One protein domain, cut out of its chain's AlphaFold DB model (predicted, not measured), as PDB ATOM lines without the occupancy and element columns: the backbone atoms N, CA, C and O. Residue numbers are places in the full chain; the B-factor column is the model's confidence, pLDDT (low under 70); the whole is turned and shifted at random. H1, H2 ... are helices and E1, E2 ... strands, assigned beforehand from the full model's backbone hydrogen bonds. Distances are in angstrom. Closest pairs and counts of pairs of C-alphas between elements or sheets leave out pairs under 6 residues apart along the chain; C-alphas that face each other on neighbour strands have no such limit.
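This is residues 237 to 349 and 373 to 455 of the 455 residues of an uncharacterized protein of Actinomyces sp. ICM47 (UniProt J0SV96). The chain is wound in stacked turns, a solenoid with a long wall of eight parallel strands, E1, E3, E5, E7, E10, E14, E16 and E17, along one side. In the earlier turns strands E2, E4, E6, E8 and E11, with E12 at the edge, make a second wall, in later turns E9, E13 and E15 make a small third sheet, and the short helix H1 lies in the last turn, between E16 and E17. The printed part has 196 residues, with E1 to E16, then H1, then E17 along the chain; it is mostly strand, though under half of the residues are in named elements. The second sheet is mixed and the third parallel. The whole is compact, with a radius of gyration of the C-alphas of 16.2 A and spans of 47 by 43 by 29 A.

The largest sheet holds, in order, E1, residues 237 to 242, from C-alpha 237 at (23.889, 178.738, 113.395); E3, 259 to 263; E5, 275 to 284, 22.0 A long; E7, 304 to 311, 19.4 A long; E10, 338 to 340; E14, 397 to 401, 13.3 A long; E16, 418 to 422; and E17, 442 to 445, ending at C-alpha 445 at (-6.220, 195.449, 108.178). The second sheet runs E2, 247 to 249; E4, 266 to 270; E6, 295 to 298; E8, 314 to 317; E11, 343 to 347; and E12, 378 to 380. The third runs E9, 322 to 325; E13, 382 to 385; and E15, 408 to 410. H1 is residues 431 to 436.

The largest sheet is strongly twisted, with E1 and E17 as edge strands. E1 and E3 are parallel at 5 degrees, with N 262 and O 239 2.8 A apart; E16 and E17 are parallel at 21 degrees, with N 445 and O 421 at 2.8 A. E5 bends by 96 degrees at residue 278. E10 runs on into E11 across a break of 2 residues, at 84 degrees. E11 and E12 are antiparallel, with N 379 and O 346 at 2.9 A. E9 and E13 are parallel, with N 384 and O 323 at 2.8 A. H1, with every O i to N i+4 pair within hydrogen-bond range, only grazes the largest sheet.

C-alphas 256 and 455, the two farthest apart, are 51.5 A apart. Residues 350 to 372 are not printed, and the gap is 16.9 A between C-alphas 349 and 373. The links E9 to E10 and E13 to E14 are long. Mean pLDDT of the printed part is 82.6; 43 residues are under 70, among them 327 to 335 and 387 to 395.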
ATOM      1  N   ILE A 237      23.165 177.539 113.829       92.75
ATOM      2  CA  ILE A 237      23.889 178.738 113.395       92.75
ATOM      3  C   ILE A 237      23.323 179.915 114.170       92.75
ATOM      4  O   ILE A 237      22.126 180.182 114.108       92.75
ATOM      5  N   SER A 238      24.174 180.621 114.908       91.12
ATOM      6  CA  SER A 238      23.776 181.815 115.646       91.12
ATOM      7  C   SER A 238      24.804 182.905 115.424       91.12
ATOM      8  O   SER A 238      25.955 182.764 115.831       91.12
ATOM      9  N   ILE A 239      24.386 183.993 114.792       86.44
ATOM     10  CA  ILE A 239      25.253 185.124 114.479       86.44
ATOM     11  C   ILE A 239      24.671 186.370 115.121       86.44
ATOM     12  O   ILE A 239      23.517 186.704 114.878       86.44
ATOM     13  N   THR A 240      25.485 187.052 115.922       89.62
ATOM     14  CA  THR A 240      25.119 188.299 116.600       89.62
ATOM     15  C   THR A 240      25.947 189.461 116.085       89.62
ATOM     16  O   THR A 240      27.133 189.285 115.789       89.62
ATOM     17  N   ASN A 241      25.354 190.656 116.035       88.56
ATOM     18  CA  ASN A 241      26.027 191.887 115.607       88.56
ATOM     19  C   ASN A 241      26.783 191.737 114.261       88.56
ATOM     20  O   ASN A 241      27.966 192.085 114.134       88.56
ATOM     21  N   PHE A 242      26.123 191.140 113.267       92.50
ATOM     22  CA  PHE A 242      26.763 190.788 112.005       92.50
ATOM     23  C   PHE A 242      26.782 191.959 111.016       92.50
ATOM     24  O   PHE A 242      25.732 192.464 110.607       92.50
ATOM     25  N   THR A 243      27.985 192.344 110.591       94.56
ATOM     26  CA  THR A 243      28.222 193.229 109.446       94.56
ATOM     27  C   THR A 243      29.296 192.605 108.571       94.56
ATOM     28  O   THR A 243      30.384 192.321 109.063       94.56
ATOM     29  N   SER A 244      29.019 192.406 107.284       94.25
ATOM     30  CA  SER A 244      30.037 191.964 106.331       94.25
ATOM     31  C   SER A 244      29.719 192.405 104.900       94.25
ATOM     32  O   SER A 244      28.564 192.458 104.471       94.25
ATOM     33  N   SER A 245      30.778 192.697 104.152       95.12
ATOM     34  CA  SER A 245      30.798 192.870 102.698       95.12
ATOM     35  C   SER A 245      30.969 191.545 101.945       95.12
ATOM     36  O   SER A 245      30.883 191.530 100.718       95.12
ATOM     37  N   SER A 246      31.227 190.445 102.655       94.88
ATOM     38  CA  SER A 246      31.372 189.100 102.091       94.88
ATOM     39  C   SER A 246      30.055 188.579 101.524       94.88
ATOM     40  O   SER A 246      28.977 188.845 102.059       94.88
ATOM     41  N   MET A 247      30.153 187.786 100.460       95.31
ATOM     42  CA  MET A 247      29.018 187.085  99.865       95.31
ATOM     43  C   MET A 247      29.026 185.635 100.336       95.31
ATOM     44  O   MET A 247      29.994 184.917 100.080       95.31
ATOM     45  N   ILE A 248      27.971 185.211 101.033       96.38
ATOM     46  CA  ILE A 248      27.861 183.856 101.581       96.38
ATOM     47  C   ILE A 248      26.880 183.049 100.737       96.38
ATOM     48  O   ILE A 248      25.701 183.384 100.653       96.38
ATOM     49  N   HIS A 249      27.369 181.981 100.114       96.38
ATOM     50  CA  HIS A 249      26.575 181.103  99.263       96.38
ATOM     51  C   HIS A 249      26.111 179.880 100.060       96.38
ATOM     52  O   HIS A 249      26.937 179.089 100.499       96.38
ATOM     53  N   PHE A 250      24.799 179.711 100.193       96.19
ATOM     54  CA  PHE A 250      24.106 178.591 100.838       96.19
ATOM     55  C   PHE A 250      23.135 177.863  99.893       96.19
ATOM     56  O   PHE A 250      22.335 177.046 100.337       96.19
ATOM     57  N   ASN A 251      23.153 178.162  98.593       93.38
ATOM     58  CA  ASN A 251      22.266 177.496  97.638       93.38
ATOM     59  C   ASN A 251      22.412 175.963  97.681       93.38
ATOM     60  O   ASN A 251      23.518 175.451  97.839       93.38
ATOM     61  N   HIS A 252      21.286 175.249  97.570       94.00
ATOM     62  CA  HIS A 252      21.184 173.786  97.697       94.00
ATOM     63  C   HIS A 252      21.675 173.208  99.035       94.00
ATOM     64  O   HIS A 252      21.940 172.011  99.135       94.00
ATOM     65  N   SER A 253      21.811 174.038 100.069       95.62
ATOM     66  CA  SER A 253      22.206 173.592 101.404       95.62
ATOM     67  C   SER A 253      20.994 173.335 102.296       95.62
ATOM     68  O   SER A 253      19.951 173.981 102.166       95.62
ATOM     69  N   THR A 254      21.152 172.406 103.236       95.38
ATOM     70  CA  THR A 254      20.106 171.970 104.164       95.38
ATOM     71  C   THR A 254      20.490 172.318 105.596       95.38
ATOM     72  O   THR A 254      21.581 171.979 106.055       95.38
ATOM     73  N   PHE A 255      19.587 172.968 106.324       95.19
ATOM     74  CA  PHE A 255      19.765 173.352 107.721       95.19
ATOM     75  C   PHE A 255      18.868 172.496 108.620       95.19
ATOM     76  O   PHE A 255      17.648 172.689 108.672       95.19
ATOM     77  N   ASN A 256      19.480 171.558 109.349       92.19
ATOM     78  CA  ASN A 256      18.756 170.634 110.233       92.19
ATOM     79  C   ASN A 256      18.389 171.273 111.581       92.19
ATOM     80  O   ASN A 256      17.423 170.872 112.233       92.19
ATOM     81  N   HIS A 257      19.137 172.297 111.993       92.69
ATOM     82  CA  HIS A 257      18.970 172.987 113.269       92.69
ATOM     83  C   HIS A 257      18.593 174.458 113.083       92.69
ATOM     84  O   HIS A 257      18.512 174.971 111.970       92.69
ATOM     85  N   LYS A 258      18.309 175.131 114.205       93.25
ATOM     86  CA  LYS A 258      17.869 176.530 114.217       93.25
ATOM     87  C   LYS A 258      18.949 177.453 113.653       93.25
ATOM     88  O   LYS A 258      20.129 177.294 113.981       93.25
ATOM     89  N   VAL A 259      18.516 178.441 112.877       95.19
ATOM     90  CA  VAL A 259      19.375 179.483 112.309       95.19
ATOM     91  C   VAL A 259      18.889 180.841 112.796       95.19
ATOM     92  O   VAL A 259      17.773 181.246 112.493       95.19
ATOM     93  N   ASN A 260      19.731 181.536 113.557       95.56
ATOM     94  CA  ASN A 260      19.460 182.857 114.112       95.56
ATOM     95  C   ASN A 260      20.497 183.852 113.586       95.56
ATOM     96  O   ASN A 260      21.694 183.699 113.833       95.56
ATOM     97  N   LEU A 261      20.037 184.874 112.875       95.00
ATOM     98  CA  LEU A 261      20.873 185.888 112.247       95.00
ATOM     99  C   LEU A 261      20.473 187.266 112.762       95.00
ATOM    100  O   LEU A 261      19.399 187.762 112.441       95.00
ATOM    101  N   GLU A 262      21.346 187.904 113.527       94.62
ATOM    102  CA  GLU A 262      21.170 189.284 113.963       94.62
ATOM    103  C   GLU A 262      22.110 190.194 113.164       94.62
ATOM    104  O   GLU A 262      23.328 190.244 113.375       94.62
ATOM    105  N   ILE A 263      21.518 190.903 112.205       93.75
ATOM    106  CA  ILE A 263      22.209 191.773 111.257       93.75
ATOM    107  C   ILE A 263      22.283 193.183 111.837       93.75
ATOM    108  O   ILE A 263      21.271 193.770 112.218       93.75
ATOM    109  N   PHE A 264      23.489 193.748 111.878       90.75
ATOM    110  CA  PHE A 264      23.721 195.080 112.434       90.75
ATOM    111  C   PHE A 264      23.725 196.185 111.374       90.75
ATOM    112  O   PHE A 264      23.188 197.264 111.603       90.75
ATOM    113  N   GLN A 265      24.321 195.942 110.204       90.38
ATOM    114  CA  GLN A 265      24.322 196.926 109.110       90.38
ATOM    115  C   GLN A 265      24.015 196.302 107.759       90.38
ATOM    116  O   GLN A 265      23.076 196.722 107.088       90.38
ATOM    117  N   LYS A 266      24.830 195.329 107.346       92.50
ATOM    118  CA  LYS A 266      24.744 194.728 106.020       92.50
ATOM    119  C   LYS A 266      25.181 193.269 106.049       92.50
ATOM    120  O   LYS A 266      26.183 192.947 106.687       92.50
ATOM    121  N   ALA A 267      24.465 192.427 105.312       94.81
ATOM    122  CA  ALA A 267      24.859 191.055 105.009       94.81
ATOM    123  C   ALA A 267      24.408 190.667 103.597       94.81
ATOM    124  O   ALA A 267      23.399 191.182 103.123       94.81
ATOM    125  N   THR A 268      25.137 189.756 102.946       96.12
ATOM    126  CA  THR A 268      24.768 189.221 101.625       96.12
ATOM    127  C   THR A 268      24.704 187.698 101.674       96.12
ATOM    128  O   THR A 268      25.742 187.053 101.844       96.12
ATOM    129  N   LEU A 269      23.505 187.131 101.526       95.75
ATOM    130  CA  LEU A 269      23.238 185.692 101.621       95.75
ATOM    131  C   LEU A 269      22.572 185.190 100.338       95.75
ATOM    132  O   LEU A 269      21.519 185.687  99.962       95.75
ATOM    133  N   LEU A 270      23.169 184.202  99.674       95.88
ATOM    134  CA  LEU A 270      22.601 183.572  98.480       95.88
ATOM    135  C   LEU A 270      22.081 182.183  98.842       95.88
ATOM    136  O   LEU A 270      22.874 181.262  99.042       95.88
ATOM    137  N   TRP A 271      20.771 182.053  98.998       95.00
ATOM    138  CA  TRP A 271      20.122 180.904  99.635       95.00
ATOM    139  C   TRP A 271      18.758 180.543  99.038       95.00
ATOM    140  O   TRP A 271      18.019 179.769  99.645       95.00
ATOM    141  N   LYS A 272      18.415 181.071  97.857       92.06
ATOM    142  CA  LYS A 272      17.157 180.799  97.146       92.06
ATOM    143  C   LYS A 272      16.789 179.312  97.110       92.06
ATOM    144  O   LYS A 272      15.629 178.958  97.299       92.06
ATOM    145  N   TYR A 273      17.768 178.431  96.913       91.62
ATOM    146  CA  TYR A 273      17.548 176.978  96.828       91.62
ATOM    147  C   TYR A 273      17.887 176.220  98.118       91.62
ATOM    148  O   TYR A 273      18.122 175.016  98.083       91.62
ATOM    149  N   ALA A 274      17.988 176.914  99.251       93.44
ATOM    150  CA  ALA A 274      18.247 176.282 100.535       93.44
ATOM    151  C   ALA A 274      16.971 175.704 101.166       93.44
ATOM    152  O   ALA A 274      15.855 176.154 100.892       93.44
ATOM    153  N   THR A 275      17.164 174.720 102.044       92.62
ATOM    154  CA  THR A 275      16.104 174.036 102.795       92.62
ATOM    155  C   THR A 275      16.321 174.197 104.297       92.62
ATOM    156  O   THR A 275      17.375 173.840 104.820       92.62
ATOM    157  N   PHE A 276      15.320 174.700 105.014       91.50
ATOM    158  CA  PHE A 276      15.337 174.888 106.464       91.50
ATOM    159  C   PHE A 276      14.315 173.965 107.126       91.50
ATOM    160  O   PHE A 276      13.109 174.227 107.133       91.50
ATOM    161  N   HIS A 277      14.805 172.885 107.736       88.75
ATOM    162  CA  HIS A 277      13.958 171.928 108.452       88.75
ATOM    163  C   HIS A 277      13.564 172.395 109.859       88.75
ATOM    164  O   HIS A 277      12.680 171.793 110.474       88.75
ATOM    165  N   SER A 278      14.216 173.447 110.358       87.25
ATOM    166  CA  SER A 278      13.969 174.092 111.648       87.25
ATOM    167  C   SER A 278      13.659 175.587 111.458       87.25
ATOM    168  O   SER A 278      13.438 176.047 110.342       87.25
ATOM    169  N   GLN A 279      13.614 176.345 112.553       89.31
ATOM    170  CA  GLN A 279      13.290 177.773 112.549       89.31
ATOM    171  C   GLN A 279      14.434 178.630 111.979       89.31
ATOM    172  O   GLN A 279      15.577 178.519 112.439       89.31
ATOM    173  N   LEU A 280      14.097 179.529 111.047       93.31
ATOM    174  CA  LEU A 280      14.946 180.617 110.554       93.31
ATOM    175  C   LEU A 280      14.501 181.948 111.172       93.31
ATOM    176  O   LEU A 280      13.398 182.423 110.920       93.31
ATOM    177  N   THR A 281      15.368 182.575 111.956       95.12
ATOM    178  CA  THR A 281      15.115 183.884 112.558       95.12
ATOM    179  C   THR A 281      16.124 184.889 112.039       95.12
ATOM    180  O   THR A 281      17.329 184.671 112.163       95.12
ATOM    181  N   VAL A 282      15.647 186.007 111.501       96.38
ATOM    182  CA  VAL A 282      16.491 187.112 111.049       96.38
ATOM    183  C   VAL A 282      16.011 188.407 111.686       96.38
ATOM    184  O   VAL A 282      14.904 188.873 111.423       96.38
ATOM    185  N   THR A 283      16.855 189.010 112.512       95.44
ATOM    186  CA  THR A 283      16.564 190.271 113.189       95.44
ATOM    187  C   THR A 283      17.538 191.349 112.743       95.44
ATOM    188  O   THR A 283      18.738 191.122 112.607       95.44
ATOM    189  N   GLY A 284      17.022 192.544 112.493       92.25
ATOM    190  CA  GLY A 284      17.835 193.741 112.349       92.25
ATOM    191  C   GLY A 284      17.954 194.475 113.679       92.25
ATOM    192  O   GLY A 284      16.973 194.578 114.419       92.25
ATOM    193  N   GLN A 285      19.132 195.026 113.973       85.06
ATOM    194  CA  GLN A 285      19.288 196.064 114.992       85.06
ATOM    195  C   GLN A 285      19.241 197.453 114.331       85.06
ATOM    196  O   GLN A 285      20.215 197.840 113.684       85.06
ATOM    197  N   PRO A 286      18.137 198.217 114.458       76.81
ATOM    198  CA  PRO A 286      18.045 199.555 113.882       76.81
ATOM    199  C   PRO A 286      19.115 200.482 114.460       76.81
ATOM    200  O   PRO A 286      19.388 200.450 115.664       76.81
ATOM    201  N   LYS A 287      19.704 201.335 113.619       68.50
ATOM    202  CA  LYS A 287      20.777 202.250 114.029       68.50
ATOM    203  C   LYS A 287      20.335 203.715 113.972       68.50
ATOM    204  O   LYS A 287      19.661 204.151 113.042       68.50
ATOM    205  N   GLY A 288      20.813 204.490 114.948       62.84
ATOM    206  CA  GLY A 288      20.735 205.953 114.959       62.84
ATOM    207  C   GLY A 288      19.365 206.526 115.334       62.84
ATOM    208  O   GLY A 288      18.446 205.808 115.709       62.84
ATOM    209  N   THR A 289      19.240 207.852 115.240       53.62
ATOM    210  CA  THR A 289      18.003 208.599 115.545       53.62
ATOM    211  C   THR A 289      16.911 208.416 114.492       53.62
ATOM    212  O   THR A 289      15.747 208.676 114.777       53.62
ATOM    213  N   ASN A 290      17.284 207.958 113.293       59.00
ATOM    214  CA  ASN A 290      16.389 207.804 112.145       59.00
ATOM    215  C   ASN A 290      15.825 206.379 112.011       59.00
ATOM    216  O   ASN A 290      15.095 206.111 111.061       59.00
ATOM    217  N   ASN A 291      16.157 205.466 112.940       68.94
ATOM    218  CA  ASN A 291      15.780 204.047 112.888       68.94
ATOM    219  C   ASN A 291      16.102 203.398 111.529       68.94
ATOM    220  O   ASN A 291      15.275 202.685 110.954       68.94
ATOM    221  N   GLU A 292      17.306 203.649 111.007       81.06
ATOM    222  CA  GLU A 292      17.752 203.031 109.759       81.06
ATOM    223  C   GLU A 292      17.843 201.517 109.951       81.06
ATOM    224  O   GLU A 292      18.531 201.025 110.852       81.06
ATOM    225  N   LYS A 293      17.108 200.778 109.114       89.19
ATOM    226  CA  LYS A 293      17.063 199.319 109.177       89.19
ATOM    227  C   LYS A 293      18.298 198.723 108.496       89.19
ATOM    228  O   LYS A 293      18.644 199.169 107.400       89.19
ATOM    229  N   PRO A 294      18.922 197.690 109.084       93.12
ATOM    230  CA  PRO A 294      19.983 196.935 108.430       93.12
ATOM    231  C   PRO A 294      19.495 196.326 107.120       93.12
ATOM    232  O   PRO A 294      18.320 195.971 107.001       93.12
ATOM    233  N   VAL A 295      20.397 196.173 106.155       93.69
ATOM    234  CA  VAL A 295      20.070 195.635 104.832       93.69
ATOM    235  C   VAL A 295      20.596 194.210 104.697       93.69
ATOM    236  O   VAL A 295      21.798 193.966 104.785       93.69
ATOM    237  N   LEU A 296      19.694 193.269 104.441       95.75
ATOM    238  CA  LEU A 296      20.023 191.922 103.999       95.75
ATOM    239  C   LEU A 296      19.862 191.849 102.482       95.75
ATOM    240  O   LEU A 296      18.748 191.919 101.965       95.75
ATOM    241  N   HIS A 297      20.979 191.709 101.776       95.25
ATOM    242  CA  HIS A 297      21.004 191.399 100.353       95.25
ATOM    243  C   HIS A 297      20.830 189.893 100.153       95.25
ATOM    244  O   HIS A 297      21.540 189.104 100.777       95.25
ATOM    245  N   GLN A 298      19.904 189.503  99.281       94.44
ATOM    246  CA  GLN A 298      19.620 188.105  98.964       94.44
ATOM    247  C   GLN A 298      19.356 187.875  97.474       94.44
ATOM    248  O   GLN A 298      18.998 188.806  96.749       94.44
ATOM    249  N   ASP A 299      19.536 186.637  97.014       92.19
ATOM    250  CA  ASP A 299      19.108 186.196  95.680       92.19
ATOM    251  C   ASP A 299      17.590 185.989  95.619       92.19
ATOM    252  O   ASP A 299      16.950 186.504  94.708       92.19
ATOM    253  N   ASN A 300      17.008 185.297  96.600       92.12
ATOM    254  CA  ASN A 300      15.573 185.267  96.901       92.12
ATOM    255  C   ASN A 300      15.340 184.599  98.271       92.12
ATOM    256  O   ASN A 300      16.305 184.257  98.953       92.12
ATOM    257  N   PHE A 301      14.091 184.394  98.694       91.19
ATOM    258  CA  PHE A 301      13.818 183.567  99.873       91.19
ATOM    259  C   PHE A 301      14.111 182.080  99.614       91.19
ATOM    260  O   PHE A 301      14.020 181.639  98.465       91.19
ATOM    261  N   PRO A 302      14.454 181.297 100.657       90.12
ATOM    262  CA  PRO A 302      14.722 179.873 100.498       90.12
ATOM    263  C   PRO A 302      13.487 179.093 100.029       90.12
ATOM    264  O   PRO A 302      12.357 179.441 100.370       90.12
ATOM    265  N   SER A 303      13.727 178.020  99.276       83.25
ATOM    266  CA  SER A 303      12.684 177.232  98.604       83.25
ATOM    267  C   SER A 303      11.800 176.458  99.579       83.25
ATOM    268  O   SER A 303      10.593 176.373  99.374       83.25
ATOM    269  N   GLU A 304      12.385 175.908 100.644       82.19
ATOM    270  CA  GLU A 304      11.646 175.181 101.674       82.19
ATOM    271  C   GLU A 304      12.025 175.728 103.049       82.19
ATOM    272  O   GLU A 304      13.162 175.596 103.503       82.19
ATOM    273  N   VAL A 305      11.065 176.346 103.734       80.25
ATOM    274  CA  VAL A 305      11.240 176.839 105.103       80.25
ATOM    275  C   VAL A 305      10.011 176.471 105.909       80.25
ATOM    276  O   VAL A 305       8.910 176.895 105.579       80.25
ATOM    277  N   LYS A 306      10.179 175.701 106.988       79.25
ATOM    278  CA  LYS A 306       9.033 175.358 107.849       79.25
ATOM    279  C   LYS A 306       8.537 176.556 108.654       79.25
ATOM    280  O   LYS A 306       7.342 176.789 108.764       79.25
ATOM    281  N   LEU A 307       9.455 177.330 109.229       84.50
ATOM    282  CA  LEU A 307       9.108 178.504 110.023       84.50
ATOM    283  C   LEU A 307      10.164 179.587 109.860       84.50
ATOM    284  O   LEU A 307      11.340 179.347 110.146       84.50
ATOM    285  N   TRP A 308       9.729 180.783 109.466       88.81
ATOM    286  CA  TRP A 308      10.571 181.973 109.467       88.81
ATOM    287  C   TRP A 308      10.011 183.103 110.327       88.81
ATOM    288  O   TRP A 308       8.798 183.281 110.454       88.81
ATOM    289  N   HIS A 309      10.920 183.887 110.896       93.06
ATOM    290  CA  HIS A 309      10.627 185.144 111.574       93.06
ATOM    291  C   HIS A 309      11.624 186.201 111.116       93.06
ATOM    292  O   HIS A 309      12.817 186.088 111.395       93.06
ATOM    293  N   PHE A 310      11.137 187.223 110.424       95.31
ATOM    294  CA  PHE A 310      11.927 188.380 110.020       95.31
ATOM    295  C   PHE A 310      11.450 189.610 110.785       95.31
ATOM    296  O   PHE A 310      10.257 189.921 110.781       95.31
ATOM    297  N   GLU A 311      12.372 190.331 111.418       95.88
ATOM    298  CA  GLU A 311      12.034 191.509 112.215       95.88
ATOM    299  C   GLU A 311      13.023 192.661 112.025       95.88
ATOM    300  O   GLU A 311      14.235 192.453 112.024       95.88
ATOM    301  N   ASN A 312      12.512 193.891 111.903       94.88
ATOM    302  CA  ASN A 312      13.305 195.131 111.896       94.88
ATOM    303  C   ASN A 312      14.402 195.208 110.820       94.88
ATOM    304  O   ASN A 312      15.442 195.833 111.027       94.88
ATOM    305  N   ILE A 313      14.176 194.599 109.655       94.88
ATOM    306  CA  ILE A 313      15.195 194.455 108.611       94.88
ATOM    307  C   ILE A 313      14.697 194.911 107.237       94.88
ATOM    308  O   ILE A 313      13.513 194.794 106.910       94.88
ATOM    309  N   ALA A 314      15.602 195.444 106.421       95.06
ATOM    310  CA  ALA A 314      15.366 195.714 105.011       95.06
ATOM    311  C   ALA A 314      15.871 194.540 104.160       95.06
ATOM    312  O   ALA A 314      17.051 194.204 104.187       95.06
ATOM    313  N   LEU A 315      14.972 193.918 103.405       95.75
ATOM    314  CA  LEU A 315      15.230 192.763 102.552       95.75
ATOM    315  C   LEU A 315      15.401 193.254 101.118       95.75
ATOM    316  O   LEU A 315      14.464 193.790 100.527       95.75
ATOM    317  N   CYS A 316      16.596 193.096 100.563       94.19
ATOM    318  CA  CYS A 316      16.950 193.596  99.243       94.19
ATOM    319  C   CYS A 316      17.266 192.444  98.295       94.19
ATOM    320  O   CYS A 316      18.195 191.678  98.542       94.19
ATOM    321  N   ILE A 317      16.504 192.334  97.211       92.50
ATOM    322  CA  ILE A 317      16.718 191.302  96.198       92.50
ATOM    323  C   ILE A 317      17.693 191.790  95.127       92.50
ATOM    324  O   ILE A 317      17.514 192.881  94.590       92.50
ATOM    325  N   LEU A 318      18.758 191.029  94.870       86.31
ATOM    326  CA  LEU A 318      19.862 191.474  94.011       86.31
ATOM    327  C   LEU A 318      19.594 191.275  92.515       86.31
ATOM    328  O   LEU A 318      19.835 192.194  91.737       86.31
ATOM    329  N   GLU A 319      19.146 190.083  92.122       76.69
ATOM    330  CA  GLU A 319      19.071 189.677  90.708       76.69
ATOM    331  C   GLU A 319      17.630 189.564  90.198       76.69
ATOM    332  O   GLU A 319      17.327 189.986  89.082       76.69
ATOM    333  N   ASP A 320      16.727 189.026  91.017       78.00
ATOM    334  CA  ASP A 320      15.329 188.826  90.643       78.00
ATOM    335  C   ASP A 320      14.533 190.147  90.679       78.00
ATOM    336  O   ASP A 320      14.794 191.068  91.455       78.00
ATOM    337  N   LEU A 321      13.491 190.236  89.846       81.19
ATOM    338  CA  LEU A 321      12.635 191.426  89.772       81.19
ATOM    339  C   LEU A 321      11.671 191.558  90.962       81.19
ATOM    340  O   LEU A 321      11.171 192.661  91.213       81.19
ATOM    341  N   GLN A 322      11.363 190.444  91.632       86.31
ATOM    342  CA  GLN A 322      10.320 190.324  92.652       86.31
ATOM    343  C   GLN A 322      10.757 189.336  93.739       86.31
ATOM    344  O   GLN A 322      11.338 188.293  93.433       86.31
ATOM    345  N   HIS A 323      10.430 189.637  94.996       89.31
ATOM    346  CA  HIS A 323      10.623 188.699  96.105       89.31
ATOM    347  C   HIS A 323       9.631 187.552  95.956       89.31
ATOM    348  O   HIS A 323       8.429 187.789  96.002       89.31
ATOM    349  N   GLN A 324      10.118 186.331  95.764       87.31
ATOM    350  CA  GLN A 324       9.288 185.138  95.646       87.31
ATOM    351  C   GLN A 324       9.137 184.520  97.026       87.31
ATOM    352  O   GLN A 324      10.111 184.072  97.626       87.31
ATOM    353  N   ILE A 325       7.912 184.509  97.535       84.00
ATOM    354  CA  ILE A 325       7.592 183.896  98.815       84.00
ATOM    355  C   ILE A 325       6.850 182.599  98.533       84.00
ATOM    356  O   ILE A 325       5.727 182.615  98.019       84.00
ATOM    357  N   ALA A 326       7.495 181.488  98.878       72.50
ATOM    358  CA  ALA A 326       6.841 180.197  98.981       72.50
ATOM    359  C   ALA A 326       6.203 180.068 100.378       72.50
ATOM    360  O   ALA A 326       6.818 180.454 101.376       72.50
ATOM    361  N   PRO A 327       4.968 179.567 100.484       62.88
ATOM    362  CA  PRO A 327       4.338 179.292 101.773       62.88
ATOM    363  C   PRO A 327       5.117 178.211 102.548       62.88
ATOM    364  O   PRO A 327       5.397 177.134 102.028       62.88
ATOM    365  N   GLY A 328       5.463 178.489 103.806       59.69
ATOM    366  CA  GLY A 328       6.141 177.528 104.681       59.69
ATOM    367  C   GLY A 328       5.166 176.565 105.359       59.69
ATOM    368  O   GLY A 328       4.124 176.997 105.847       59.69
ATOM    369  N   GLY A 329       5.484 175.269 105.419       58.53
ATOM    370  CA  GLY A 329       4.607 174.269 106.044       58.53
ATOM    371  C   GLY A 329       4.435 174.493 107.559       58.53
ATOM    372  O   GLY A 329       5.436 174.677 108.252       58.53
ATOM    373  N   PRO A 330       3.206 174.449 108.115       52.94
ATOM    374  CA  PRO A 330       2.965 174.741 109.521       52.94
ATOM    375  C   PRO A 330       3.638 173.697 110.421       52.94
ATOM    376  O   PRO A 330       3.526 172.489 110.194       52.94
ATOM    377  N   LEU A 331       4.304 174.147 111.488       53.81
ATOM    378  CA  LEU A 331       4.672 173.252 112.584       53.81
ATOM    379  C   LEU A 331       3.433 172.937 113.445       53.81
ATOM    380  O   LEU A 331       2.556 173.785 113.600       53.81
ATOM    381  N   PRO A 332       3.376 171.756 114.089       54.34
ATOM    382  CA  PRO A 332       2.256 171.365 114.954       54.34
ATOM    383  C   PRO A 332       2.024 172.306 116.156       54.34
ATOM    384  O   PRO A 332       0.955 172.281 116.758       54.34
ATOM    385  N   ASN A 333       2.996 173.162 116.488       55.09
ATOM    386  CA  ASN A 333       2.953 174.089 117.617       55.09
ATOM    387  C   ASN A 333       2.704 175.537 117.156       55.09
ATOM    388  O   ASN A 333       3.634 176.316 117.251       55.09
ATOM    389  N   GLN A 334       1.504 175.876 116.660       55.62
ATOM    390  CA  GLN A 334       0.878 177.226 116.544       55.62
ATOM    391  C   GLN A 334       1.687 178.460 116.058       55.62
ATOM    392  O   GLN A 334       1.106 179.539 115.950       55.62
ATOM    393  N   ASP A 335       2.972 178.348 115.749       67.88
ATOM    394  CA  ASP A 335       3.819 179.442 115.298       67.88
ATOM    395  C   ASP A 335       3.694 179.573 113.786       67.88
ATOM    396  O   ASP A 335       3.811 178.601 113.033       67.88
ATOM    397  N   PHE A 336       3.451 180.804 113.352       79.06
ATOM    398  CA  PHE A 336       3.218 181.126 111.958       79.06
ATOM    399  C   PHE A 336       4.398 181.907 111.381       79.06
ATOM    400  O   PHE A 336       4.944 182.780 112.063       79.06
ATOM    401  N   PRO A 337       4.757 181.645 110.116       87.19
ATOM    402  CA  PRO A 337       5.575 182.532 109.302       87.19
ATOM    403  C   PRO A 337       5.245 184.027 109.511       87.19
ATOM    404  O   PRO A 337       4.098 184.443 109.320       87.19
ATOM    405  N   LEU A 338       6.237 184.842 109.893       91.12
ATOM    406  CA  LEU A 338       6.035 186.256 110.243       91.12
ATOM    407  C   LEU A 338       7.110 187.184 109.656       91.12
ATOM    408  O   LEU A 338       8.309 186.977 109.839       91.12
ATOM    409  N   PHE A 339       6.651 188.272 109.040       94.31
ATOM    410  CA  PHE A 339       7.428 189.469 108.731       94.31
ATOM    411  C   PHE A 339       6.914 190.632 109.581       94.31
ATOM    412  O   PHE A 339       5.744 191.014 109.495       94.31
ATOM    413  N   LYS A 340       7.778 191.219 110.406       95.38
ATOM    414  CA  LYS A 340       7.431 192.330 111.294       95.38
ATOM    415  C   LYS A 340       8.373 193.499 111.072       95.38
ATOM    416  O   LYS A 340       9.577 193.388 111.252       95.38
ATOM    417  N   GLU A 341       7.816 194.656 110.738       94.88
ATOM    418  CA  GLU A 341       8.593 195.874 110.522       94.88
ATOM    419  C   GLU A 341       9.701 195.632 109.474       94.88
ATOM    420  O   GLU A 341      10.850 196.034 109.656       94.88
ATOM    421  N   CYS A 342       9.359 194.979 108.357       95.25
ATOM    422  CA  CYS A 342      10.284 194.697 107.251       95.25
ATOM    423  C   CYS A 342      10.086 195.651 106.065       95.25
ATOM    424  O   CYS A 342       8.956 196.008 105.730       95.25
ATOM    425  N   ASN A 343      11.180 196.018 105.401       94.75
ATOM    426  CA  ASN A 343      11.163 196.839 104.186       94.75
ATOM    427  C   ASN A 343      11.591 195.977 102.991       94.75
ATOM    428  O   ASN A 343      12.684 195.422 103.026       94.75
ATOM    429  N   PHE A 344      10.781 195.880 101.938       94.88
ATOM    430  CA  PHE A 344      11.102 195.078 100.753       94.88
ATOM    431  C   PHE A 344      11.637 195.966  99.633       94.88
ATOM    432  O   PHE A 344      10.931 196.822  99.097       94.88
ATOM    433  N   LEU A 345      12.900 195.753  99.280       93.81
ATOM    434  CA  LEU A 345      13.674 196.603  98.388       93.81
ATOM    435  C   LEU A 345      14.217 195.814  97.197       93.81
ATOM    436  O   LEU A 345      14.405 194.596  97.260       93.81
ATOM    437  N   ARG A 346      14.507 196.542  96.120       90.56
ATOM    438  CA  ARG A 346      15.376 196.112  95.021       90.56
ATOM    439  C   ARG A 346      16.286 197.276  94.608       90.56
ATOM    440  O   ARG A 346      15.872 198.433  94.762       90.56
ATOM    441  N   PRO A 347      17.509 197.024  94.119       87.19
ATOM    442  CA  PRO A 347      18.384 198.074  93.619       87.19
ATOM    443  C   PRO A 347      17.726 198.846  92.472       87.19
ATOM    444  O   PRO A 347      17.028 198.270  91.633       87.19
ATOM    445  N   LYS A 348      17.981 200.153  92.390       84.19
ATOM    446  CA  LYS A 348      17.786 200.901  91.144       84.19
ATOM    447  C   LYS A 348      18.727 200.284  90.110       84.19
ATOM    448  O   LYS A 348      19.917 200.146  90.389       84.19
ATOM    449  N   ALA A 349      18.202 199.893  88.947       67.38
ATOM    450  CA  ALA A 349      19.026 199.360  87.869       67.38
ATOM    451  C   ALA A 349      20.207 200.312  87.617       67.38
ATOM    452  O   ALA A 349      20.008 201.503  87.361       67.38
ATOM    453  N   THR A 373       9.433 207.285 101.132       81.25
ATOM    454  CA  THR A 373      10.527 207.243 100.164       81.25
ATOM    455  C   THR A 373      11.460 206.069 100.484       81.25
ATOM    456  O   THR A 373      11.827 205.860 101.645       81.25
ATOM    457  N   PRO A 374      11.831 205.240  99.489       83.50
ATOM    458  CA  PRO A 374      12.813 204.186  99.705       83.50
ATOM    459  C   PRO A 374      14.202 204.809  99.935       83.50
ATOM    460  O   PRO A 374      14.457 205.918  99.458       83.50
ATOM    461  N   PRO A 375      15.128 204.102 100.610       83.12
ATOM    462  CA  PRO A 375      16.495 204.587 100.773       83.12
ATOM    463  C   PRO A 375      17.184 204.841  99.424       83.12
ATOM    464  O   PRO A 375      16.865 204.202  98.413       83.12
ATOM    465  N   ASP A 376      18.174 205.735  99.421       78.38
ATOM    466  CA  ASP A 376      18.942 206.075  98.222       78.38
ATOM    467  C   ASP A 376      19.494 204.821  97.526       78.38
ATOM    468  O   ASP A 376      20.014 203.904  98.163       78.38
ATOM    469  N   ASN A 377      19.406 204.799  96.194       84.94
ATOM    470  CA  ASN A 377      19.755 203.669  95.313       84.94
ATOM    471  C   ASN A 377      18.803 202.463  95.333       84.94
ATOM    472  O   ASN A 377      19.059 201.503  94.607       84.94
ATOM    473  N   TYR A 378      17.693 202.513  96.069       88.25
ATOM    474  CA  TYR A 378      16.689 201.449  96.072       88.25
ATOM    475  C   TYR A 378      15.328 201.936  95.585       88.25
ATOM    476  O   TYR A 378      15.033 203.132  95.544       88.25
ATOM    477  N   ILE A 379      14.495 200.979  95.204       89.25
ATOM    478  CA  ILE A 379      13.062 201.158  94.983       89.25
ATOM    479  C   ILE A 379      12.307 200.078  95.748       89.25
ATOM    480  O   ILE A 379      12.843 198.993  96.003       89.25
ATOM    481  N   TRP A 380      11.060 200.372  96.102       90.62
ATOM    482  CA  TRP A 380      10.167 199.382  96.688       90.62
ATOM    483  C   TRP A 380       9.975 198.213  95.719       90.62
ATOM    484  O   TRP A 380       9.777 198.407  94.515       90.62
ATOM    485  N   ALA A 381      10.107 196.994  96.236       90.38
ATOM    486  CA  ALA A 381      10.033 195.782  95.432       90.38
ATOM    487  C   ALA A 381       8.630 195.168  95.449       90.38
ATOM    488  O   ALA A 381       7.874 195.320  96.409       90.38
ATOM    489  N   THR A 382       8.301 194.452  94.375       89.75
ATOM    490  CA  THR A 382       7.106 193.605  94.307       89.75
ATOM    491  C   THR A 382       7.316 192.338  95.133       89.75
ATOM    492  O   THR A 382       8.401 191.749  95.088       89.75
ATOM    493  N   ILE A 383       6.276 191.916  95.851       89.44
ATOM    494  CA  ILE A 383       6.218 190.612  96.516       89.44
ATOM    495  C   ILE A 383       5.328 189.700  95.677       89.44
ATOM    496  O   ILE A 383       4.151 189.994  95.479       89.44
ATOM    497  N   SER A 384       5.910 188.606  95.202       87.06
ATOM    498  CA  SER A 384       5.235 187.567  94.441       87.06
ATOM    499  C   SER A 384       4.994 186.357  95.320       87.06
ATOM    500  O   SER A 384       5.933 185.792  95.884       87.06
ATOM    501  N   PHE A 385       3.753 185.895  95.360       81.38
ATOM    502  CA  PHE A 385       3.421 184.622  95.981       81.38
ATOM    503  C   PHE A 385       3.388 183.518  94.923       81.38
ATOM    504  O   PHE A 385       2.729 183.651  93.882       81.38
ATOM    505  N   ASN A 386       4.139 182.449  95.181       73.94
ATOM    506  CA  ASN A 386       4.100 181.226  94.389       73.94
ATOM    507  C   ASN A 386       3.621 180.081  95.286       73.94
ATOM    508  O   ASN A 386       4.331 179.668  96.202       73.94
ATOM    509  N   PHE A 387       2.408 179.597  95.024       67.31
ATOM    510  CA  PHE A 387       1.767 178.540  95.803       67.31
ATOM    511  C   PHE A 387       1.810 177.160  95.110       67.31
ATOM    512  O   PHE A 387       1.181 176.225  95.596       67.31
ATOM    513  N   ASP A 388       2.574 177.000  94.020       55.72
ATOM    514  CA  ASP A 388       2.602 175.781  93.185       55.72
ATOM    515  C   ASP A 388       3.193 174.530  93.852       55.72
ATOM    516  O   ASP A 388       3.141 173.444  93.276       55.72
ATOM    517  N   LEU A 389       3.794 174.663  95.036       51.22
ATOM    518  CA  LEU A 389       4.706 173.654  95.588       51.22
ATOM    519  C   LEU A 389       4.175 172.880  96.798       51.22
ATOM    520  O   LEU A 389       4.890 172.025  97.318       51.22
ATOM    521  N   LEU A 390       2.960 173.155  97.272       51.28
ATOM    522  CA  LEU A 390       2.408 172.417  98.405       51.28
ATOM    523  C   LEU A 390       1.555 171.247  97.910       51.28
ATOM    524  O   LEU A 390       0.576 171.455  97.198       51.28
ATOM    525  N   ASP A 391       1.915 170.030  98.338       51.59
ATOM    526  CA  ASP A 391       0.999 168.880  98.370       51.59
ATOM    527  C   ASP A 391      -0.369 169.359  98.886       51.59
ATOM    528  O   ASP A 391      -0.416 170.147  99.835       51.59
ATOM    529  N   GLU A 392      -1.459 168.878  98.279       51.62
ATOM    530  CA  GLU A 392      -2.842 169.411  98.320       51.62
ATOM    531  C   GLU A 392      -3.460 169.690  99.720       51.62
ATOM    532  O   GLU A 392      -4.597 170.145  99.810       51.62
ATOM    533  N   ASN A 393      -2.744 169.450 100.823       51.25
ATOM    534  CA  ASN A 393      -3.232 169.466 102.204       51.25
ATOM    535  C   ASN A 393      -2.584 170.503 103.144       51.25
ATOM    536  O   ASN A 393      -2.822 170.438 104.353       51.25
ATOM    537  N   VAL A 394      -1.751 171.432 102.661       56.56
ATOM    538  CA  VAL A 394      -1.024 172.353 103.554       56.56
ATOM    539  C   VAL A 394      -1.640 173.761 103.578       56.56
ATOM    540  O   VAL A 394      -1.258 174.646 102.818       56.56
ATOM    541  N   ASP A 395      -2.557 173.991 104.523       63.12
ATOM    542  CA  ASP A 395      -3.043 175.328 104.895       63.12
ATOM    543  C   ASP A 395      -1.941 176.077 105.669       63.12
ATOM    544  O   ASP A 395      -1.780 175.904 106.882       63.12
ATOM    545  N   THR A 396      -1.161 176.923 104.992       70.81
ATOM    546  CA  THR A 396      -0.205 177.810 105.678       70.81
ATOM    547  C   THR A 396      -0.862 179.150 105.998       70.81
ATOM    548  O   THR A 396      -1.728 179.637 105.264       70.81
ATOM    549  N   THR A 397      -0.485 179.747 107.129       80.81
ATOM    550  CA  THR A 397      -0.893 181.109 107.484       80.81
ATOM    551  C   THR A 397       0.342 181.988 107.617       80.81
ATOM    552  O   THR A 397       1.268 181.633 108.340       80.81
ATOM    553  N   LEU A 398       0.348 183.127 106.927       85.81
ATOM    554  CA  LEU A 398       1.477 184.050 106.841       85.81
ATOM    555  C   LEU A 398       1.069 185.440 107.331       85.81
ATOM    556  O   LEU A 398       0.007 185.946 106.966       85.81
ATOM    557  N   TYR A 399       1.924 186.074 108.130       90.62
ATOM    558  CA  TYR A 399       1.670 187.401 108.685       90.62
ATOM    559  C   TYR A 399       2.696 188.430 108.212       90.62
ATOM    560  O   TYR A 399       3.903 188.220 108.311       90.62
ATOM    561  N   PHE A 400       2.198 189.592 107.799       93.44
ATOM    562  CA  PHE A 400       2.959 190.812 107.570       93.44
ATOM    563  C   PHE A 400       2.431 191.893 108.504       93.44
ATOM    564  O   PHE A 400       1.245 192.225 108.490       93.44
ATOM    565  N   LYS A 401       3.311 192.466 109.322       94.94
ATOM    566  CA  LYS A 401       2.955 193.509 110.284       94.94
ATOM    567  C   LYS A 401       3.860 194.713 110.107       94.94
ATOM    568  O   LYS A 401       5.066 194.590 110.298       94.94
ATOM    569  N   LYS A 402       3.290 195.885 109.817       94.88
ATOM    570  CA  LYS A 402       4.042 197.143 109.642       94.88
ATOM    571  C   LYS A 402       5.152 197.060 108.585       94.88
ATOM    572  O   LYS A 402       6.224 197.645 108.746       94.88
ATOM    573  N   CYS A 403       4.925 196.282 107.530       94.69
ATOM    574  CA  CYS A 403       5.871 196.135 106.424       94.69
ATOM    575  C   CYS A 403       5.632 197.189 105.336       94.69
ATOM    576  O   CYS A 403       4.508 197.666 105.181       94.69
ATOM    577  N   ILE A 404       6.675 197.514 104.567       94.06
ATOM    578  CA  ILE A 404       6.607 198.447 103.429       94.06
ATOM    579  C   ILE A 404       7.097 197.743 102.163       94.06
ATOM    580  O   ILE A 404       8.184 197.154 102.172       94.06
ATOM    581  N   PHE A 405       6.312 197.797 101.087       93.00
ATOM    582  CA  PHE A 405       6.631 197.184  99.794       93.00
ATOM    583  C   PHE A 405       5.960 197.920  98.618       93.00
ATOM    584  O   PHE A 405       5.200 198.872  98.805       93.00
ATOM    585  N   GLY A 406       6.306 197.521  97.390       87.88
ATOM    586  CA  GLY A 406       5.832 198.143  96.152       87.88
ATOM    587  C   GLY A 406       4.386 197.776  95.852       87.88
ATOM    588  O   GLY A 406       3.475 198.559  96.084       87.88
ATOM    589  N   ARG A 407       4.199 196.555  95.358       88.19
ATOM    590  CA  ARG A 407       2.911 195.975  94.957       88.19
ATOM    591  C   ARG A 407       2.911 194.474  95.217       88.19
ATOM    592  O   ARG A 407       3.985 193.903  95.462       88.19
ATOM    593  N   LEU A 408       1.748 193.845  95.125       86.81
ATOM    594  CA  LEU A 408       1.621 192.392  95.222       86.81
ATOM    595  C   LEU A 408       1.492 191.760  93.832       86.81
ATOM    596  O   LEU A 408       1.056 192.392  92.873       86.81
ATOM    597  N   SER A 409       1.904 190.505  93.708       83.12
ATOM    598  CA  SER A 409       1.622 189.674  92.540       83.12
ATOM    599  C   SER A 409       1.366 188.228  92.965       83.12
ATOM    600  O   SER A 409       1.935 187.723  93.937       83.12
ATOM    601  N   THR A 410       0.494 187.545  92.232       75.00
ATOM    602  CA  THR A 410       0.237 186.108  92.369       75.00
ATOM    603  C   THR A 410       0.477 185.447  91.020       75.00
ATOM    604  O   THR A 410       0.170 186.013  89.972       75.00
ATOM    605  N   SER A 411       1.102 184.271  91.034       64.94
ATOM    606  CA  SER A 411       1.426 183.521  89.808       64.94
ATOM    607  C   SER A 411       0.511 182.315  89.593       64.94
ATOM    608  O   SER A 411       0.233 181.974  88.445       64.94
ATOM    609  N   ASN A 412      -0.021 181.724  90.668       60.81
ATOM    610  CA  ASN A 412      -1.009 180.654  90.597       60.81
ATOM    611  C   ASN A 412      -1.915 180.644  91.841       60.81
ATOM    612  O   ASN A 412      -1.473 181.003  92.935       60.81
ATOM    613  N   THR A 413      -3.183 180.267  91.672       54.50
ATOM    614  CA  THR A 413      -4.242 180.378  92.698       54.50
ATOM    615  C   THR A 413      -4.834 179.030  93.115       54.50
ATOM    616  O   THR A 413      -5.817 178.996  93.844       54.50
ATOM    617  N   SER A 414      -4.270 177.906  92.669       51.19
ATOM    618  CA  SER A 414      -4.852 176.571  92.881       51.19
ATOM    619  C   SER A 414      -4.821 176.082  94.338       51.19
ATOM    620  O   SER A 414      -5.703 175.319  94.722       51.19
ATOM    621  N   HIS A 415      -3.874 176.546  95.165       55.94
ATOM    622  CA  HIS A 415      -3.760 176.175  96.583       55.94
ATOM    623  C   HIS A 415      -3.478 177.418  97.429       55.94
ATOM    624  O   HIS A 415      -2.440 178.057  97.291       55.94
ATOM    625  N   LEU A 416      -4.429 177.826  98.268       55.25
ATOM    626  CA  LEU A 416      -4.437 179.185  98.806       55.25
ATOM    627  C   LEU A 416      -4.121 179.219 100.304       55.25
ATOM    628  O   LEU A 416      -4.945 178.891 101.154       55.25
ATOM    629  N   SER A 417      -2.918 179.693 100.622       65.12
ATOM    630  CA  SER A 417      -2.505 180.017 101.990       65.12
ATOM    631  C   SER A 417      -3.163 181.315 102.478       65.12
ATOM    632  O   SER A 417      -3.356 182.250 101.702       65.12
ATOM    633  N   LYS A 418      -3.506 181.397 103.770       81.00
ATOM    634  CA  LYS A 418      -4.103 182.604 104.369       81.00
ATOM    635  C   LYS A 418      -3.009 183.619 104.682       81.00
ATOM    636  O   LYS A 418      -2.182 183.375 105.557       81.00
ATOM    637  N   THR A 419      -3.043 184.779 104.042       85.06
ATOM    638  CA  THR A 419      -2.050 185.837 104.258       85.06
ATOM    639  C   THR A 419      -2.702 187.054 104.898       85.06
ATOM    640  O   THR A 419      -3.700 187.576 104.407       85.06
ATOM    641  N   TYR A 420      -2.135 187.522 106.005       89.06
ATOM    642  CA  TYR A 420      -2.632 188.664 106.763       89.06
ATOM    643  C   TYR A 420      -1.645 189.820 106.674       89.06
ATOM    644  O   TYR A 420      -0.484 189.680 107.057       89.06
ATOM    645  N   PHE A 421      -2.126 190.976 106.235       91.56
ATOM    646  CA  PHE A 421      -1.397 192.235 106.212       91.56
ATOM    647  C   PHE A 421      -2.009 193.172 107.250       91.56
ATOM    648  O   PHE A 421      -3.206 193.448 107.234       91.56
ATOM    649  N   THR A 422      -1.202 193.646 108.193       93.44
ATOM    650  CA  THR A 422      -1.655 194.520 109.280       93.44
ATOM    651  C   THR A 422      -0.764 195.748 109.367       93.44
ATOM    652  O   THR A 422       0.440 195.618 109.605       93.44
ATOM    653  N   GLN A 423      -1.344 196.943 109.233       94.44
ATOM    654  CA  GLN A 423      -0.615 198.220 109.291       94.44
ATOM    655  C   GLN A 423       0.509 198.339 108.244       94.44
ATOM    656  O   GLN A 423       1.529 198.980 108.494       94.44
ATOM    657  N   CYS A 424       0.371 197.672 107.097       92.81
ATOM    658  CA  CYS A 424       1.352 197.707 106.012       92.81
ATOM    659  C   CYS A 424       1.181 198.952 105.132       92.81
ATOM    660  O   CYS A 424       0.082 199.489 105.028       92.81
ATOM    661  N   LYS A 425       2.264 199.384 104.476       92.25
ATOM    662  CA  LYS A 425       2.256 200.476 103.488       92.25
ATOM    663  C   LYS A 425       2.583 199.926 102.100       92.25
ATOM    664  O   LYS A 425       3.648 199.326 101.921       92.25
ATOM    665  N   ILE A 426       1.690 200.142 101.140       90.00
ATOM    666  CA  ILE A 426       1.768 199.607  99.775       90.00
ATOM    667  C   ILE A 426       1.882 200.777  98.803       90.00
ATOM    668  O   ILE A 426       0.991 201.613  98.709       90.00
ATOM    669  N   THR A 427       3.027 200.885  98.135       87.19
ATOM    670  CA  THR A 427       3.461 202.154  97.521       87.19
ATOM    671  C   THR A 427       3.172 202.293  96.029       87.19
ATOM    672  O   THR A 427       3.306 203.383  95.492       87.19
ATOM    673  N   GLN A 428       2.826 201.204  95.344       81.62
ATOM    674  CA  GLN A 428       2.645 201.143  93.886       81.62
ATOM    675  C   GLN A 428       1.369 200.384  93.493       81.62
ATOM    676  O   GLN A 428       1.265 199.907  92.367       81.62
ATOM    677  N   ASP A 429       0.445 200.218  94.434       75.69
ATOM    678  CA  ASP A 429      -0.796 199.462  94.276       75.69
ATOM    679  C   ASP A 429      -1.930 200.251  94.933       75.69
ATOM    680  O   ASP A 429      -1.692 200.952  95.929       75.69
ATOM    681  N   ASN A 430      -3.137 200.155  94.385       75.56
ATOM    682  CA  ASN A 430      -4.327 200.716  95.017       75.56
ATOM    683  C   ASN A 430      -5.095 199.619  95.775       75.56
ATOM    684  O   ASN A 430      -4.797 198.430  95.662       75.56
ATOM    685  N   GLU A 431      -6.051 200.015  96.617       76.06
ATOM    686  CA  GLU A 431      -6.778 199.059  97.460       76.06
ATOM    687  C   GLU A 431      -7.607 198.063  96.632       76.06
ATOM    688  O   GLU A 431      -7.699 196.888  96.988       76.06
ATOM    689  N   THR A 432      -8.196 198.507  95.521       68.44
ATOM    690  CA  THR A 432      -9.008 197.668  94.632       68.44
ATOM    691  C   THR A 432      -8.156 196.594  93.960       68.44
ATOM    692  O   THR A 432      -8.495 195.414  94.031       68.44
ATOM    693  N   ASP A 433      -7.036 196.985  93.356       71.44
ATOM    694  CA  ASP A 433      -6.085 196.108  92.679       71.44
ATOM    695  C   ASP A 433      -5.472 195.107  93.661       71.44
ATOM    696  O   ASP A 433      -5.497 193.899  93.408       71.44
ATOM    697  N   ALA A 434      -5.048 195.568  94.841       68.75
ATOM    698  CA  ALA A 434      -4.531 194.695  95.889       68.75
ATOM    699  C   ALA A 434      -5.570 193.662  96.364       68.75
ATOM    700  O   ALA A 434      -5.233 192.492  96.578       68.75
ATOM    701  N   ASN A 435      -6.837 194.068  96.498       68.81
ATOM    702  CA  ASN A 435      -7.929 193.167  96.856       68.81
ATOM    703  C   ASN A 435      -8.286 192.203  95.713       68.81
ATOM    704  O   ASN A 435      -8.642 191.060  95.986       68.81
ATOM    705  N   ASN A 436      -8.156 192.611  94.448       69.38
ATOM    706  CA  ASN A 436      -8.470 191.780  93.280       69.38
ATOM    707  C   ASN A 436      -7.482 190.621  93.075       69.38
ATOM    708  O   ASN A 436      -7.858 189.594  92.509       69.38
ATOM    709  N   ILE A 437      -6.239 190.753  93.550       66.31
ATOM    710  CA  ILE A 437      -5.181 189.746  93.371       66.31
ATOM    711  C   ILE A 437      -5.537 188.389  94.017       66.31
ATOM    712  O   ILE A 437      -5.160 187.354  93.462       66.31
ATOM    713  N   ALA A 438      -6.248 188.373  95.160       63.31
ATOM    714  CA  ALA A 438      -6.769 187.156  95.818       63.31
ATOM    715  C   ALA A 438      -7.684 187.472  97.041       63.31
ATOM    716  O   ALA A 438      -7.286 187.225  98.187       63.31
ATOM    717  N   PRO A 439      -8.916 187.982  96.846       58.78
ATOM    718  CA  PRO A 439      -9.717 188.581  97.926       58.78
ATOM    719  C   PRO A 439     -10.160 187.613  99.038       58.78
ATOM    720  O   PRO A 439     -10.417 188.043 100.160       58.78
ATOM    721  N   GLU A 440     -10.252 186.304  98.779       65.25
ATOM    722  CA  GLU A 440     -10.680 185.336  99.808       65.25
ATOM    723  C   GLU A 440      -9.561 184.952 100.792       65.25
ATOM    724  O   GLU A 440      -9.833 184.547 101.929       65.25
ATOM    725  N   HIS A 441      -8.297 185.111 100.392       73.69
ATOM    726  CA  HIS A 441      -7.148 184.562 101.122       73.69
ATOM    727  C   HIS A 441      -6.200 185.623 101.650       73.69
ATOM    728  O   HIS A 441      -5.466 185.356 102.607       73.69
ATOM    729  N   PHE A 442      -6.221 186.819 101.064       83.31
ATOM    730  CA  PHE A 442      -5.458 187.956 101.551       83.31
ATOM    731  C   PHE A 442      -6.376 188.849 102.374       83.31
ATOM    732  O   PHE A 442      -7.459 189.233 101.943       83.31
ATOM    733  N   LYS A 443      -5.954 189.158 103.597       87.19
ATOM    734  CA  LYS A 443      -6.699 190.022 104.510       87.19
ATOM    735  C   LYS A 443      -5.861 191.229 104.862       87.19
ATOM    736  O   LYS A 443      -4.824 191.089 105.507       87.19
ATOM    737  N   PHE A 444      -6.346 192.398 104.481       88.31
ATOM    738  CA  PHE A 444      -5.731 193.677 104.798       88.31
ATOM    739  C   PHE A 444      -6.452 194.307 105.993       88.31
ATOM    740  O   PHE A 444      -7.678 194.316 106.073       88.31
ATOM    741  N   THR A 445      -5.695 194.784 106.977       90.44
ATOM    742  CA  THR A 445      -6.220 195.449 108.178       90.44
ATOM    743  C   THR A 445      -5.393 196.697 108.448       90.44
ATOM    744  O   THR A 445      -4.176 196.603 108.615       90.44
ATOM    745  N   ASP A 446      -6.043 197.860 108.467       90.44
ATOM    746  CA  ASP A 446      -5.419 199.172 108.691       90.44
ATOM    747  C   ASP A 446      -4.205 199.450 107.775       90.44
ATOM    748  O   ASP A 446      -3.203 200.004 108.224       90.44
ATOM    749  N   CYS A 447      -4.239 198.998 106.516       88.94
ATOM    750  CA  CYS A 447      -3.146 199.203 105.557       88.94
ATOM    751  C   CYS A 447      -3.311 200.525 104.787       88.94
ATOM    752  O   CYS A 447      -4.429 200.954 104.520       88.94
ATOM    753  N   GLU A 448      -2.190 201.151 104.425       89.38
ATOM    754  CA  GLU A 448      -2.136 202.392 103.642       89.38
ATOM    755  C   GLU A 448      -1.712 202.086 102.197       89.38
ATOM    756  O   GLU A 448      -0.742 201.350 101.982       89.38
ATOM    757  N   TYR A 449      -2.397 202.686 101.221       86.44
ATOM    758  CA  TYR A 449      -2.151 202.515  99.785       86.44
ATOM    759  C   TYR A 449      -1.784 203.855  99.149       86.44
ATOM    760  O   TYR A 449      -2.391 204.875  99.474       86.44
ATOM    761  N   PHE A 450      -0.802 203.842  98.249       83.25
ATOM    762  CA  PHE A 450      -0.281 205.041  97.578       83.25
ATOM    763  C   PHE A 450      -0.176 204.876  96.047       83.25
ATOM    764  O   PHE A 450       0.482 205.674  95.388       83.25
ATOM    765  N   GLY A 451      -0.760 203.815  95.476       71.19
ATOM    766  CA  GLY A 451      -0.827 203.621  94.025       71.19
ATOM    767  C   GLY A 451      -1.900 204.489  93.349       71.19
ATOM    768  O   GLY A 451      -2.779 205.021  94.029       71.19
ATOM    769  N   PRO A 452      -1.856 204.619  92.008       65.06
ATOM    770  CA  PRO A 452      -2.816 205.428  91.257       65.06
ATOM    771  C   PRO A 452      -4.250 204.944  91.508       65.06
ATOM    772  O   PRO A 452      -4.528 203.747  91.441       65.06
ATOM    773  N   SER A 453      -5.163 205.872  91.807       55.34
ATOM    774  CA  SER A 453      -6.575 205.533  92.007       55.34
ATOM    775  C   SER A 453      -7.222 205.092  90.693       55.34
ATOM    776  O   SER A 453      -7.033 205.736  89.658       55.34
ATOM    777  N   ASP A 454      -7.994 204.003  90.742       53.88
ATOM    778  CA  ASP A 454      -8.851 203.593  89.629       53.88
ATOM    779  C   ASP A 454      -9.818 204.739  89.304       53.88
ATOM    780  O   ASP A 454     -10.675 205.095  90.119       53.88
ATOM    781  N   ARG A 455      -9.650 205.352  88.130       35.03
ATOM    782  CA  ARG A 455     -10.593 206.331  87.573       35.03
ATOM    783  C   ARG A 455     -11.677 205.654  86.754       35.03
ATOM    784  O   ARG A 455     -11.327 204.774  85.936       35.03
TER     785      ARG A 455